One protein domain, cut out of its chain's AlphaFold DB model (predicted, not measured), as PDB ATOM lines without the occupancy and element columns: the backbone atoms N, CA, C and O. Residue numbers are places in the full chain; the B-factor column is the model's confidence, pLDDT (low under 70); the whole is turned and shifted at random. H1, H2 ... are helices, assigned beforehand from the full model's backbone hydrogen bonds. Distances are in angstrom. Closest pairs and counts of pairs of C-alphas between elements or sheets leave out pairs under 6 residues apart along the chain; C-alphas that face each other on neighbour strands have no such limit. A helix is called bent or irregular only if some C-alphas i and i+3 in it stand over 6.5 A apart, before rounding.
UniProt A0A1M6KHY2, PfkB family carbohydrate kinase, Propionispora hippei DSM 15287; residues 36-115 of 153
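Overview. This is residues 36 to 115 of the 153 residues of the protein "PfkB family carbohydrate kinase" of Propionispora hippei DSM 15287 (UniProt A0A1M6KHY2). Look for a close helical hairpin, H1 and H2 side by side, and a strongly bent third helix, H3, whose first arm crosses H2's direction and whose second arm leads away from the hairpin. Residues 106 to 115, at the far end of H3 and just beyond it, stick out and make much of the length. The printed part has 80 residues with three named helices, H1, H2 and H3 along the chain, and no named strand; the class is all helix. The whole is compact, with a radius of gyration of the C-alphas of 13.4 A, yet elongated in outline, spanning 44 by 26 by 21 A.

Along the chain. Begin with H3, the longest helix, residues 90 to 113. By its hydrogen bonds it was assigned as one helix, but it is bent: C-alphas 100 and 103 are 7.4 A apart. Find C-alpha 90 at (27.722, 106.162, 118.954); from there the arm H3a runs 15.4 A to residue 100. The arm H3b, residues 103 to 113, is 15.1 A long and ends at C-alpha 113, at (33.355, 83.295, 99.090). Go back along the chain to H2, residues 64 to 79, 22.1 A from first to last C-alpha. Before it comes H1, residues 46 to 61, also 22.1 A, which starts at C-alpha 46, at (28.684, 117.202, 103.714).

Arrangement. Compare the two arms of H3 first: their lines stand at a steep tilt of 63 degrees. H3a and H2 only just touch, with 3 pairs of C-alphas within 8 A, and on H2 with residue 73 alone; the closest C-alphas are those of Leu 73 and Leu 97, 7.5 A apart. Their lines are about perpendicular, at 75 degrees. Move on to H1 and H2, a helical hairpin: they touch, and the closest C-alphas, those of Ala 50 and Gly 71, are 3.9 A apart. They run opposite ways at a shallow tilt of 31 degrees. H1 is apart from H3a and from H3b, and H2 is apart from H3b; H3b touches no helix. In H1, H2, H3a and H3b every backbone O i to N i+4 pair is within hydrogen-bond range.

Size, cuts and confidence. Look for the two C-alphas farthest apart at Asp 83 and Gln 115, 44.2 A from each other. Without residues 106 to 115, which stand free, the body of 70 residues spans 31 by 23 by 18 A. The printed part, residues 36 to 115, has no cut. The link from H1 to H2 is tight, with 2 residues; the link from H2 to H3, with 10 residues, is short. In the B-factor column the mean pLDDT of the printed part is 89.1, and residues 83 to 86 are under 70.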
ATOM      1  N   ASP A  36      21.109 106.010 103.278       81.88
ATOM      2  CA  ASP A  36      19.841 106.738 103.189       81.88
ATOM      3  C   ASP A  36      19.430 107.229 104.580       81.88
ATOM      4  O   ASP A  36      18.754 106.534 105.335       81.88
ATOM      5  N   THR A  37      19.892 108.419 104.950       78.12
ATOM      6  CA  THR A  37      19.609 109.016 106.263       78.12
ATOM      7  C   THR A  37      18.372 109.918 106.242       78.12
ATOM      8  O   THR A  37      18.205 110.744 107.138       78.12
ATOM      9  N   GLY A  38      17.495 109.767 105.242       79.44
ATOM     10  CA  GLY A  38      16.264 110.537 105.095       79.44
ATOM     11  C   GLY A  38      16.384 111.721 104.132       79.44
ATOM     12  O   GLY A  38      17.202 111.733 103.213       79.44
ATOM     13  N   GLN A  39      15.516 112.719 104.315       87.81
ATOM     14  CA  GLN A  39      15.440 113.874 103.420       87.81
ATOM     15  C   GLN A  39      16.744 114.687 103.445       87.81
ATOM     16  O   GLN A  39      17.257 115.023 104.510       87.81
ATOM     17  N   VAL A  40      17.246 115.053 102.261       90.06
ATOM     18  CA  VAL A  40      18.347 116.015 102.128       90.06
ATOM     19  C   VAL A  40      17.813 117.413 102.420       90.06
ATOM     20  O   VAL A  40      16.884 117.881 101.760       90.06
ATOM     21  N   VAL A  41      18.406 118.061 103.415       90.88
ATOM     22  CA  VAL A  41      17.989 119.358 103.949       90.88
ATOM     23  C   VAL A  41      19.017 120.441 103.625       90.88
ATOM     24  O   VAL A  41      18.648 121.508 103.143       90.88
ATOM     25  N   ASP A  42      20.303 120.164 103.853       89.19
ATOM     26  CA  ASP A  42      21.405 121.099 103.610       89.19
ATOM     27  C   ASP A  42      22.686 120.351 103.225       89.19
ATOM     28  O   ASP A  42      23.244 119.593 104.015       89.19
ATOM     29  N   THR A  43      23.194 120.602 102.018       91.12
ATOM     30  CA  THR A  43      24.399 119.940 101.502       91.12
ATOM     31  C   THR A  43      25.708 120.598 101.946       91.12
ATOM     32  O   THR A  43      26.784 120.037 101.712       91.12
ATOM     33  N   ILE A  44      25.666 121.780 102.567       92.00
ATOM     34  CA  ILE A  44      26.871 122.485 103.010       92.00
ATOM     35  C   ILE A  44      27.593 121.648 104.077       92.00
ATOM     36  O   ILE A  44      26.991 121.112 105.008       92.00
ATOM     37  N   GLY A  45      28.909 121.493 103.913       91.38
ATOM     38  CA  GLY A  45      29.763 120.740 104.838       91.38
ATOM     39  C   GLY A  45      29.629 119.214 104.762       91.38
ATOM     40  O   GLY A  45      30.316 118.515 105.504       91.38
ATOM     41  N   CYS A  46      28.805 118.659 103.862       92.00
ATOM     42  CA  CYS A  46      28.684 117.202 103.714       92.00
ATOM     43  C   CYS A  46      30.007 116.555 103.292       92.00
ATOM     44  O   CYS A  46      30.353 115.489 103.792       92.00
ATOM     45  N   GLY A  47      30.772 117.219 102.419       93.88
ATOM     46  CA  GLY A  47      32.107 116.767 102.018       93.88
ATOM     47  C   GLY A  47      33.109 116.765 103.175       93.88
ATOM     48  O   GLY A  47      33.874 115.811 103.316       93.88
ATOM     49  N   ASP A  48      33.063 117.779 104.041       94.12
ATOM     50  CA  ASP A  48      33.940 117.878 105.213       94.12
ATOM     51  C   ASP A  48      33.595 116.807 106.251       94.12
ATOM     52  O   ASP A  48      34.478 116.099 106.738       94.12
ATOM     53  N   ALA A  49      32.302 116.621 106.537       94.00
ATOM     54  CA  ALA A  49      31.812 115.569 107.424       94.00
ATOM     55  C   ALA A  49      32.182 114.173 106.900       94.00
ATOM     56  O   ALA A  49      32.662 113.324 107.656       94.00
ATOM     57  N   ALA A  50      32.022 113.954 105.594       95.38
ATOM     58  CA  ALA A  50      32.386 112.707 104.945       95.38
ATOM     59  C   ALA A  50      33.899 112.448 105.023       95.38
ATOM     60  O   ALA A  50      34.331 111.361 105.411       95.38
ATOM     61  N   SER A  51      34.715 113.464 104.741       96.38
ATOM     62  CA  SER A  51      36.177 113.390 104.842       96.38
ATOM     63  C   SER A  51      36.637 113.116 106.274       96.38
ATOM     64  O   SER A  51      37.497 112.260 106.491       96.38
ATOM     65  N   ALA A  52      36.028 113.766 107.268       95.19
ATOM     66  CA  ALA A  52      36.316 113.530 108.680       95.19
ATOM     67  C   ALA A  52      35.992 112.085 109.095       95.19
ATOM     68  O   ALA A  52      36.817 111.428 109.736       95.19
ATOM     69  N   GLY A  53      34.831 111.564 108.681       94.75
ATOM     70  CA  GLY A  53      34.433 110.175 108.923       94.75
ATOM     71  C   GLY A  53      35.399 109.173 108.298       94.75
ATOM     72  O   GLY A  53      35.830 108.226 108.963       94.75
ATOM     73  N   PHE A  54      35.804 109.424 107.053       95.88
ATOM     74  CA  PHE A  54      36.783 108.604 106.350       95.88
ATOM     75  C   PHE A  54      38.137 108.597 107.055       95.88
ATOM     76  O   PHE A  54      38.652 107.525 107.364       95.88
ATOM     77  N   ILE A  55      38.709 109.766 107.358       95.38
ATOM     78  CA  ILE A  55      40.032 109.876 107.993       95.38
ATOM     79  C   ILE A  55      40.028 109.195 109.367       95.38
ATOM     80  O   ILE A  55      40.943 108.430 109.690       95.38
ATOM     81  N   TYR A  56      38.977 109.417 110.160       94.25
ATOM     82  CA  TYR A  56      38.818 108.778 111.463       94.25
ATOM     83  C   TYR A  56      38.825 107.249 111.353       94.25
ATOM     84  O   TYR A  56      39.608 106.580 112.031       94.25
ATOM     85  N   ALA A  57      37.991 106.682 110.484       94.81
ATOM     86  CA  ALA A  57      37.893 105.236 110.333       94.81
ATOM     87  C   ALA A  57      39.154 104.638 109.691       94.81
ATOM     88  O   ALA A  57      39.641 103.604 110.152       94.81
ATOM     89  N   TYR A  58      39.730 105.299 108.685       93.69
ATOM     90  CA  TYR A  58      40.928 104.822 107.998       93.69
ATOM     91  C   TYR A  58      42.144 104.781 108.925       93.69
ATOM     92  O   TYR A  58      42.862 103.781 108.949       93.69
ATOM     93  N   SER A  59      42.336 105.816 109.750       94.12
ATOM     94  CA  SER A  59      43.442 105.873 110.719       94.12
ATOM     95  C   SER A  59      43.381 104.774 111.785       94.12
ATOM     96  O   SER A  59      44.417 104.384 112.318       94.12
ATOM     97  N   ARG A  60      42.184 104.246 112.083       93.62
ATOM     98  CA  ARG A  60      41.973 103.210 113.106       93.62
ATOM     99  C   ARG A  60      41.916 101.793 112.554       93.62
ATOM    100  O   ARG A  60      42.439 100.880 113.178       93.62
ATOM    101  N   LEU A  61      41.235 101.603 111.426       92.75
ATOM    102  CA  LEU A  61      40.921 100.279 110.885       92.75
ATOM    103  C   LEU A  61      41.818  99.888 109.713       92.75
ATOM    104  O   LEU A  61      41.855  98.714 109.360       92.75
ATOM    105  N   GLN A  62      42.485 100.858 109.075       89.25
ATOM    106  CA  GLN A  62      43.291 100.655 107.863       89.25
ATOM    107  C   GLN A  62      42.533  99.918 106.739       89.25
ATOM    108  O   GLN A  62      43.128  99.254 105.893       89.25
ATOM    109  N   SER A  63      41.202 100.040 106.724       91.44
ATOM    110  CA  SER A  63      40.319  99.420 105.738       91.44
ATOM    111  C   SER A  63      39.676 100.507 104.874       91.44
ATOM    112  O   SER A  63      38.861 101.277 105.393       91.44
ATOM    113  N   PRO A  64      40.010 100.586 103.569       93.25
ATOM    114  CA  PRO A  64      39.426 101.567 102.654       93.25
ATOM    115  C   PRO A  64      37.898 101.484 102.592       93.25
ATOM    116  O   PRO A  64      37.227 102.508 102.640       93.25
ATOM    117  N   ILE A  65      37.336 100.270 102.565       93.81
ATOM    118  CA  ILE A  65      35.881 100.061 102.522       93.81
ATOM    119  C   ILE A  65      35.221 100.606 103.793       93.81
ATOM    120  O   ILE A  65      34.267 101.375 103.705       93.81
ATOM    121  N   MET A  66      35.749 100.266 104.975       94.81
ATOM    122  CA  MET A  66      35.179 100.749 106.240       94.81
ATOM    123  C   MET A  66      35.321 102.266 106.392       94.81
ATOM    124  O   MET A  66      34.445 102.913 106.962       94.81
ATOM    125  N   ALA A  67      36.396 102.842 105.852       95.94
ATOM    126  CA  ALA A  67      36.578 104.284 105.819       95.94
ATOM    127  C   ALA A  67      35.513 104.981 104.965       95.94
ATOM    128  O   ALA A  67      34.899 105.941 105.424       95.94
ATOM    129  N   VAL A  68      35.226 104.468 103.766       96.56
ATOM    130  CA  VAL A  68      34.150 105.007 102.917       96.56
ATOM    131  C   VAL A  68      32.786 104.828 103.555       96.56
ATOM    132  O   VAL A  68      31.983 105.745 103.495       96.56
ATOM    133  N   VAL A  69      32.511 103.681 104.180       96.31
ATOM    134  CA  VAL A  69      31.247 103.445 104.894       96.31
ATOM    135  C   VAL A  69      31.023 104.520 105.962       96.31
ATOM    136  O   VAL A  69      29.955 105.125 106.014       96.31
ATOM    137  N   MET A  70      32.048 104.817 106.767       95.44
ATOM    138  CA  MET A  70      31.961 105.862 107.787       95.44
ATOM    139  C   MET A  70      31.839 107.264 107.177       95.44
ATOM    140  O   MET A  70      31.067 108.086 107.665       95.44
ATOM    141  N   GLY A  71      32.584 107.544 106.106       95.69
ATOM    142  CA  GLY A  71      32.504 108.818 105.397       95.69
ATOM    143  C   GLY A  71      31.131 109.052 104.766       95.69
ATOM    144  O   GLY A  71      30.522 110.095 104.984       95.69
ATOM    145  N   ASN A  72      30.591 108.059 104.060       96.12
ATOM    146  CA  ASN A  72      29.245 108.103 103.498       96.12
ATOM    147  C   ASN A  72      28.201 108.337 104.594       96.12
ATOM    148  O   ASN A  72      27.338 109.188 104.417       96.12
ATOM    149  N   LEU A  73      28.297 107.642 105.733       94.56
ATOM    150  CA  LEU A  73      27.369 107.841 106.845       94.56
ATOM    151  C   LEU A  73      27.394 109.286 107.356       94.56
ATOM    152  O   LEU A  73      26.349 109.922 107.427       94.56
ATOM    153  N   LEU A  74      28.568 109.819 107.708       93.81
ATOM    154  CA  LEU A  74      28.650 111.171 108.273       93.81
ATOM    155  C   LEU A  74      28.291 112.259 107.260       93.81
ATOM    156  O   LEU A  74      27.669 113.252 107.637       93.81
ATOM    157  N   GLY A  75      28.640 112.063 105.986       93.94
ATOM    158  CA  GLY A  75      28.219 112.939 104.897       93.94
ATOM    159  C   GLY A  75      26.700 112.965 104.744       93.94
ATOM    160  O   GLY A  75      26.113 114.045 104.726       93.94
ATOM    161  N   SER A  76      26.060 111.793 104.712       93.19
ATOM    162  CA  SER A  76      24.600 111.677 104.645       93.19
ATOM    163  C   SER A  76      23.920 112.289 105.870       93.19
ATOM    164  O   SER A  76      22.990 113.081 105.725       93.19
ATOM    165  N   VAL A  77      24.416 112.010 107.080       92.12
ATOM    166  CA  VAL A  77      23.843 112.598 108.299       92.12
ATOM    167  C   VAL A  77      23.965 114.118 108.269       92.12
ATOM    168  O   VAL A  77      22.974 114.800 108.522       92.12
ATOM    169  N   LYS A  78      25.118 114.678 107.877       92.56
ATOM    170  CA  LYS A  78      25.231 116.134 107.725       92.56
ATOM    171  C   LYS A  78      24.252 116.675 106.680       92.56
ATOM    172  O   LYS A  78      23.680 117.736 106.916       92.56
ATOM    173  N   ALA A  79      24.021 115.945 105.587       91.56
ATOM    174  CA  ALA A  79      23.071 116.337 104.543       91.56
ATOM    175  C   ALA A  79      21.627 116.434 105.058       91.56
ATOM    176  O   ALA A  79      20.840 117.237 104.558       91.56
ATOM    177  N   SER A  80      21.284 115.634 106.068       89.94
ATOM    178  CA  SER A  80      19.963 115.619 106.709       89.94
ATOM    179  C   SER A  80      19.773 116.665 107.819       89.94
ATOM    180  O   SER A  80      18.700 116.736 108.415       89.94
ATOM    181  N   LEU A  81      20.786 117.491 108.112       85.44
ATOM    182  CA  LEU A  81      20.788 118.426 109.242       85.44
ATOM    183  C   LEU A  81      21.071 119.865 108.800       85.44
ATOM    184  O   LEU A  81      22.057 120.130 108.116       85.44
ATOM    185  N   TYR A  82      20.269 120.808 109.300       76.69
ATOM    186  CA  TYR A  82      20.460 122.247 109.065       76.69
ATOM    187  C   TYR A  82      21.693 122.845 109.769       76.69
ATOM    188  O   TYR A  82      22.224 123.844 109.298       76.69
ATOM    189  N   ASP A  83      22.142 122.278 110.895       67.31
ATOM    190  CA  ASP A  83      23.237 122.828 111.715       67.31
ATOM    191  C   ASP A  83      24.365 121.801 111.917       67.31
ATOM    192  O   ASP A  83      24.151 120.587 111.909       67.31
ATOM    193  N   ALA A  84      25.587 122.287 112.136       62.09
ATOM    194  CA  ALA A  84      26.802 121.490 112.312       62.09
ATOM    195  C   ALA A  84      26.840 120.682 113.626       62.09
ATOM    196  O   ALA A  84      27.717 119.837 113.805       62.09
ATOM    197  N   LYS A  85      25.923 120.940 114.567       63.22
ATOM    198  CA  LYS A  85      25.967 120.401 115.940       63.22
ATOM    199  C   LYS A  85      25.247 119.061 116.143       63.22
ATOM    200  O   LYS A  85      25.283 118.533 117.249       63.22
ATOM    201  N   GLY A  86      24.614 118.503 115.114       69.75
ATOM    202  CA  GLY A  86      23.728 117.337 115.238       69.75
ATOM    203  C   GLY A  86      24.339 115.978 114.880       69.75
ATOM    204  O   GLY A  86      23.637 115.152 114.314       69.75
ATOM    205  N   PHE A  87      25.625 115.722 115.136       80.75
ATOM    206  CA  PHE A  87      26.193 114.403 114.817       80.75
ATOM    207  C   PHE A  87      25.567 113.286 115.670       80.75
ATOM    208  O   PHE A  87      25.251 113.517 116.841       80.75
ATOM    209  N   PRO A  88      25.416 112.070 115.111       84.50
ATOM    210  CA  PRO A  88      24.764 110.980 115.810       84.50
ATOM    211  C   PRO A  88      25.628 110.532 116.986       84.50
ATOM    212  O   PRO A  88      26.864 110.514 116.927       84.50
ATOM    213  N   THR A  89      24.975 110.109 118.060       89.56
ATOM    214  CA  THR A  89      25.632 109.365 119.128       89.56
ATOM    215  C   THR A  89      26.224 108.068 118.578       89.56
ATOM    216  O   THR A  89      25.852 107.566 117.517       89.56
ATOM    217  N   ARG A  90      27.140 107.456 119.336       88.88
ATOM    218  CA  ARG A  90      27.722 106.162 118.954       88.88
ATOM    219  C   ARG A  90      26.656 105.086 118.711       88.88
ATOM    220  O   ARG A  90      26.824 104.287 117.797       88.88
ATOM    221  N   LEU A  91      25.607 105.050 119.534       91.00
ATOM    222  CA  LEU A  91      24.539 104.053 119.421       91.00
ATOM    223  C   LEU A  91      23.702 104.275 118.157       91.00
ATOM    224  O   LEU A  91      23.448 103.322 117.428       91.00
ATOM    225  N   GLU A  92      23.352 105.525 117.854       90.44
ATOM    226  CA  GLU A  92      22.638 105.877 116.620       90.44
ATOM    227  C   GLU A  92      23.479 105.562 115.384       90.44
ATOM    228  O   GLU A  92      22.990 104.930 114.452       90.44
ATOM    229  N   ALA A  93      24.770 105.906 115.396       89.88
ATOM    230  CA  ALA A  93      25.673 105.570 114.300       89.88
ATOM    231  C   ALA A  93      25.777 104.050 114.089       89.88
ATOM    232  O   ALA A  93      25.786 103.588 112.953       89.88
ATOM    233  N   GLN A  94      25.829 103.255 115.162       91.19
ATOM    234  CA  GLN A  94      25.853 101.790 115.068       91.19
ATOM    235  C   GLN A  94      24.563 101.220 114.472       91.19
ATOM    236  O   GLN A  94      24.630 100.336 113.618       91.19
ATOM    237  N   ASP A  95      23.408 101.727 114.897       91.88
ATOM    238  CA  ASP A  95      22.109 101.329 114.355       91.88
ATOM    239  C   ASP A  95      21.977 101.711 112.871       91.88
ATOM    240  O   ASP A  95      21.620 100.866 112.050       91.88
ATOM    241  N   MET A  96      22.381 102.928 112.493       91.88
ATOM    242  CA  MET A  96      22.434 103.366 111.094       91.88
ATOM    243  C   MET A  96      23.354 102.472 110.254       91.88
ATOM    244  O   MET A  96      22.954 101.990 109.193       91.88
ATOM    245  N   LEU A  97      24.569 102.185 110.735       91.88
ATOM    246  CA  LEU A  97      25.502 101.291 110.043       91.88
ATOM    247  C   LEU A  97      24.891  99.908 109.818       91.88
ATOM    248  O   LEU A  97      24.975  99.367 108.716       91.88
ATOM    249  N   TYR A  98      24.259  99.347 110.849       91.44
ATOM    250  CA  TYR A  98      23.608  98.048 110.754       91.44
ATOM    251  C   TYR A  98      22.477  98.062 109.720       91.44
ATOM    252  O   TYR A  98      22.442  97.199 108.844       91.44
ATOM    253  N   ARG A  99      21.582  99.052 109.768       91.44
ATOM    254  CA  ARG A  99      20.431  99.130 108.857       91.44
ATOM    255  C   ARG A  99      20.845  99.317 107.399       91.44
ATOM    256  O   ARG A  99      20.280  98.659 106.532       91.44
ATOM    257  N   HIS A 100      21.830 100.172 107.129       91.25
ATOM    258  CA  HIS A 100      22.183 100.545 105.757       91.25
ATOM    259  C   HIS A 100      23.239  99.640 105.121       91.25
ATOM    260  O   HIS A 100      23.191  99.407 103.914       91.25
ATOM    261  N   TYR A 101      24.179  99.101 105.902       93.44
ATOM    262  CA  TYR A 101      25.315  98.356 105.352       93.44
ATOM    263  C   TYR A 101      25.280  96.852 105.607       93.44
ATOM    264  O   TYR A 101      26.111  96.145 105.040       93.44
ATOM    265  N   ARG A 102      24.323  96.319 106.381       93.50
ATOM    266  CA  ARG A 102      24.223  94.867 106.617       93.50
ATOM    267  C   ARG A 102      24.203  94.068 105.315       93.50
ATOM    268  O   ARG A 102      25.035  93.183 105.141       93.50
ATOM    269  N   SER A 103      23.279  94.377 104.406       92.19
ATOM    270  CA  SER A 103      23.158  93.646 103.138       92.19
ATOM    271  C   SER A 103      24.389  93.838 102.257       92.19
ATOM    272  O   SER A 103      24.847  92.894 101.629       92.19
ATOM    273  N   TYR A 104      24.974  95.038 102.267       91.75
ATOM    274  CA  TYR A 104      26.211  95.314 101.541       91.75
ATOM    275  C   TYR A 104      27.374  94.435 102.025       91.75
ATOM    276  O   TYR A 104      28.070  93.836 101.209       91.75
ATOM    277  N   PHE A 105      27.563  94.304 103.340       91.75
ATOM    278  CA  PHE A 105      28.613  93.449 103.892       91.75
ATOM    279  C   PHE A 105      28.358  91.961 103.653       91.75
ATOM    280  O   PHE A 105      29.316  91.233 103.400       91.75
ATOM    281  N   HIS A 106      27.099  91.511 103.694       91.00
ATOM    282  CA  HIS A 106      26.757  90.142 103.303       91.00
ATOM    283  C   HIS A 106      27.093  89.884 101.833       91.00
ATOM    284  O   HIS A 106      27.805  88.930 101.551       91.00
ATOM    285  N   ASN A 107      26.711  90.786 100.924       88.44
ATOM    286  CA  ASN A 107      27.024  90.646  99.502       88.44
ATOM    287  C   ASN A 107      28.537  90.637  99.242       88.44
ATOM    288  O   ASN A 107      29.012  89.810  98.476       88.44
ATOM    289  N   LEU A 108      29.311  91.502  99.908       85.44
ATOM    290  CA  LEU A 108      30.775  91.480  99.798       85.44
ATOM    291  C   LEU A 108      31.375  90.150 100.272       85.44
ATOM    292  O   LEU A 108      32.332  89.656  99.678       85.44
ATOM    293  N   LEU A 109      30.844  89.584 101.356       85.88
ATOM    294  CA  LEU A 109      31.281  88.285 101.854       85.88
ATOM    295  C   LEU A 109      30.906  87.168 100.871       85.88
ATOM    296  O   LEU A 109      31.744  86.321 100.579       85.88
ATOM    297  N   ASP A 110      29.690  87.192 100.334       85.25
ATOM    298  CA  ASP A 110      29.208  86.210  99.363       85.25
ATOM    299  C   ASP A 110      30.006  86.282  98.055       85.25
ATOM    300  O   ASP A 110      30.419  85.250  97.529       85.25
ATOM    301  N   GLU A 111      30.314  87.480  97.551       80.25
ATOM    302  CA  GLU A 111      31.185  87.699  96.386       80.25
ATOM    303  C   GLU A 111      32.609  87.187  96.629       80.25
ATOM    304  O   GLU A 111      33.210  86.569  95.744       80.25
ATOM    305  N   PHE A 112      33.141  87.403  97.836       77.81
ATOM    306  CA  PHE A 112      34.449  86.892  98.231       77.81
ATOM    307  C   PHE A 112      34.465  85.359  98.288       77.81
ATOM    308  O   PHE A 112      35.368  84.729  97.738       77.81
ATOM    309  N   LEU A 113      33.461  84.749  98.927       80.06
ATOM    310  CA  LEU A 113      33.355  83.295  99.090       80.06
ATOM    311  C   LEU A 113      33.047  82.579  97.772       80.06
ATOM    312  O   LEU A 113      33.552  81.485  97.536       80.06
ATOM    313  N   SER A 114      32.247  83.196  96.904       81.00
ATOM    314  CA  SER A 114      31.901  82.660  95.584       81.00
ATOM    315  C   SER A 114      32.984  82.890  94.527       81.00
ATOM    316  O   SER A 114      32.846  82.391  93.412       81.00
ATOM    317  N   GLN A 115      34.044  83.641  94.853       70.44
ATOM    318  CA  GLN A 115      35.084  84.094  93.918       70.44
ATOM    319  C   GLN A 115      34.537  84.887  92.720       70.44
ATOM    320  O   GLN A 115      35.250  85.085  91.737       70.44
TER     321      GLN A 115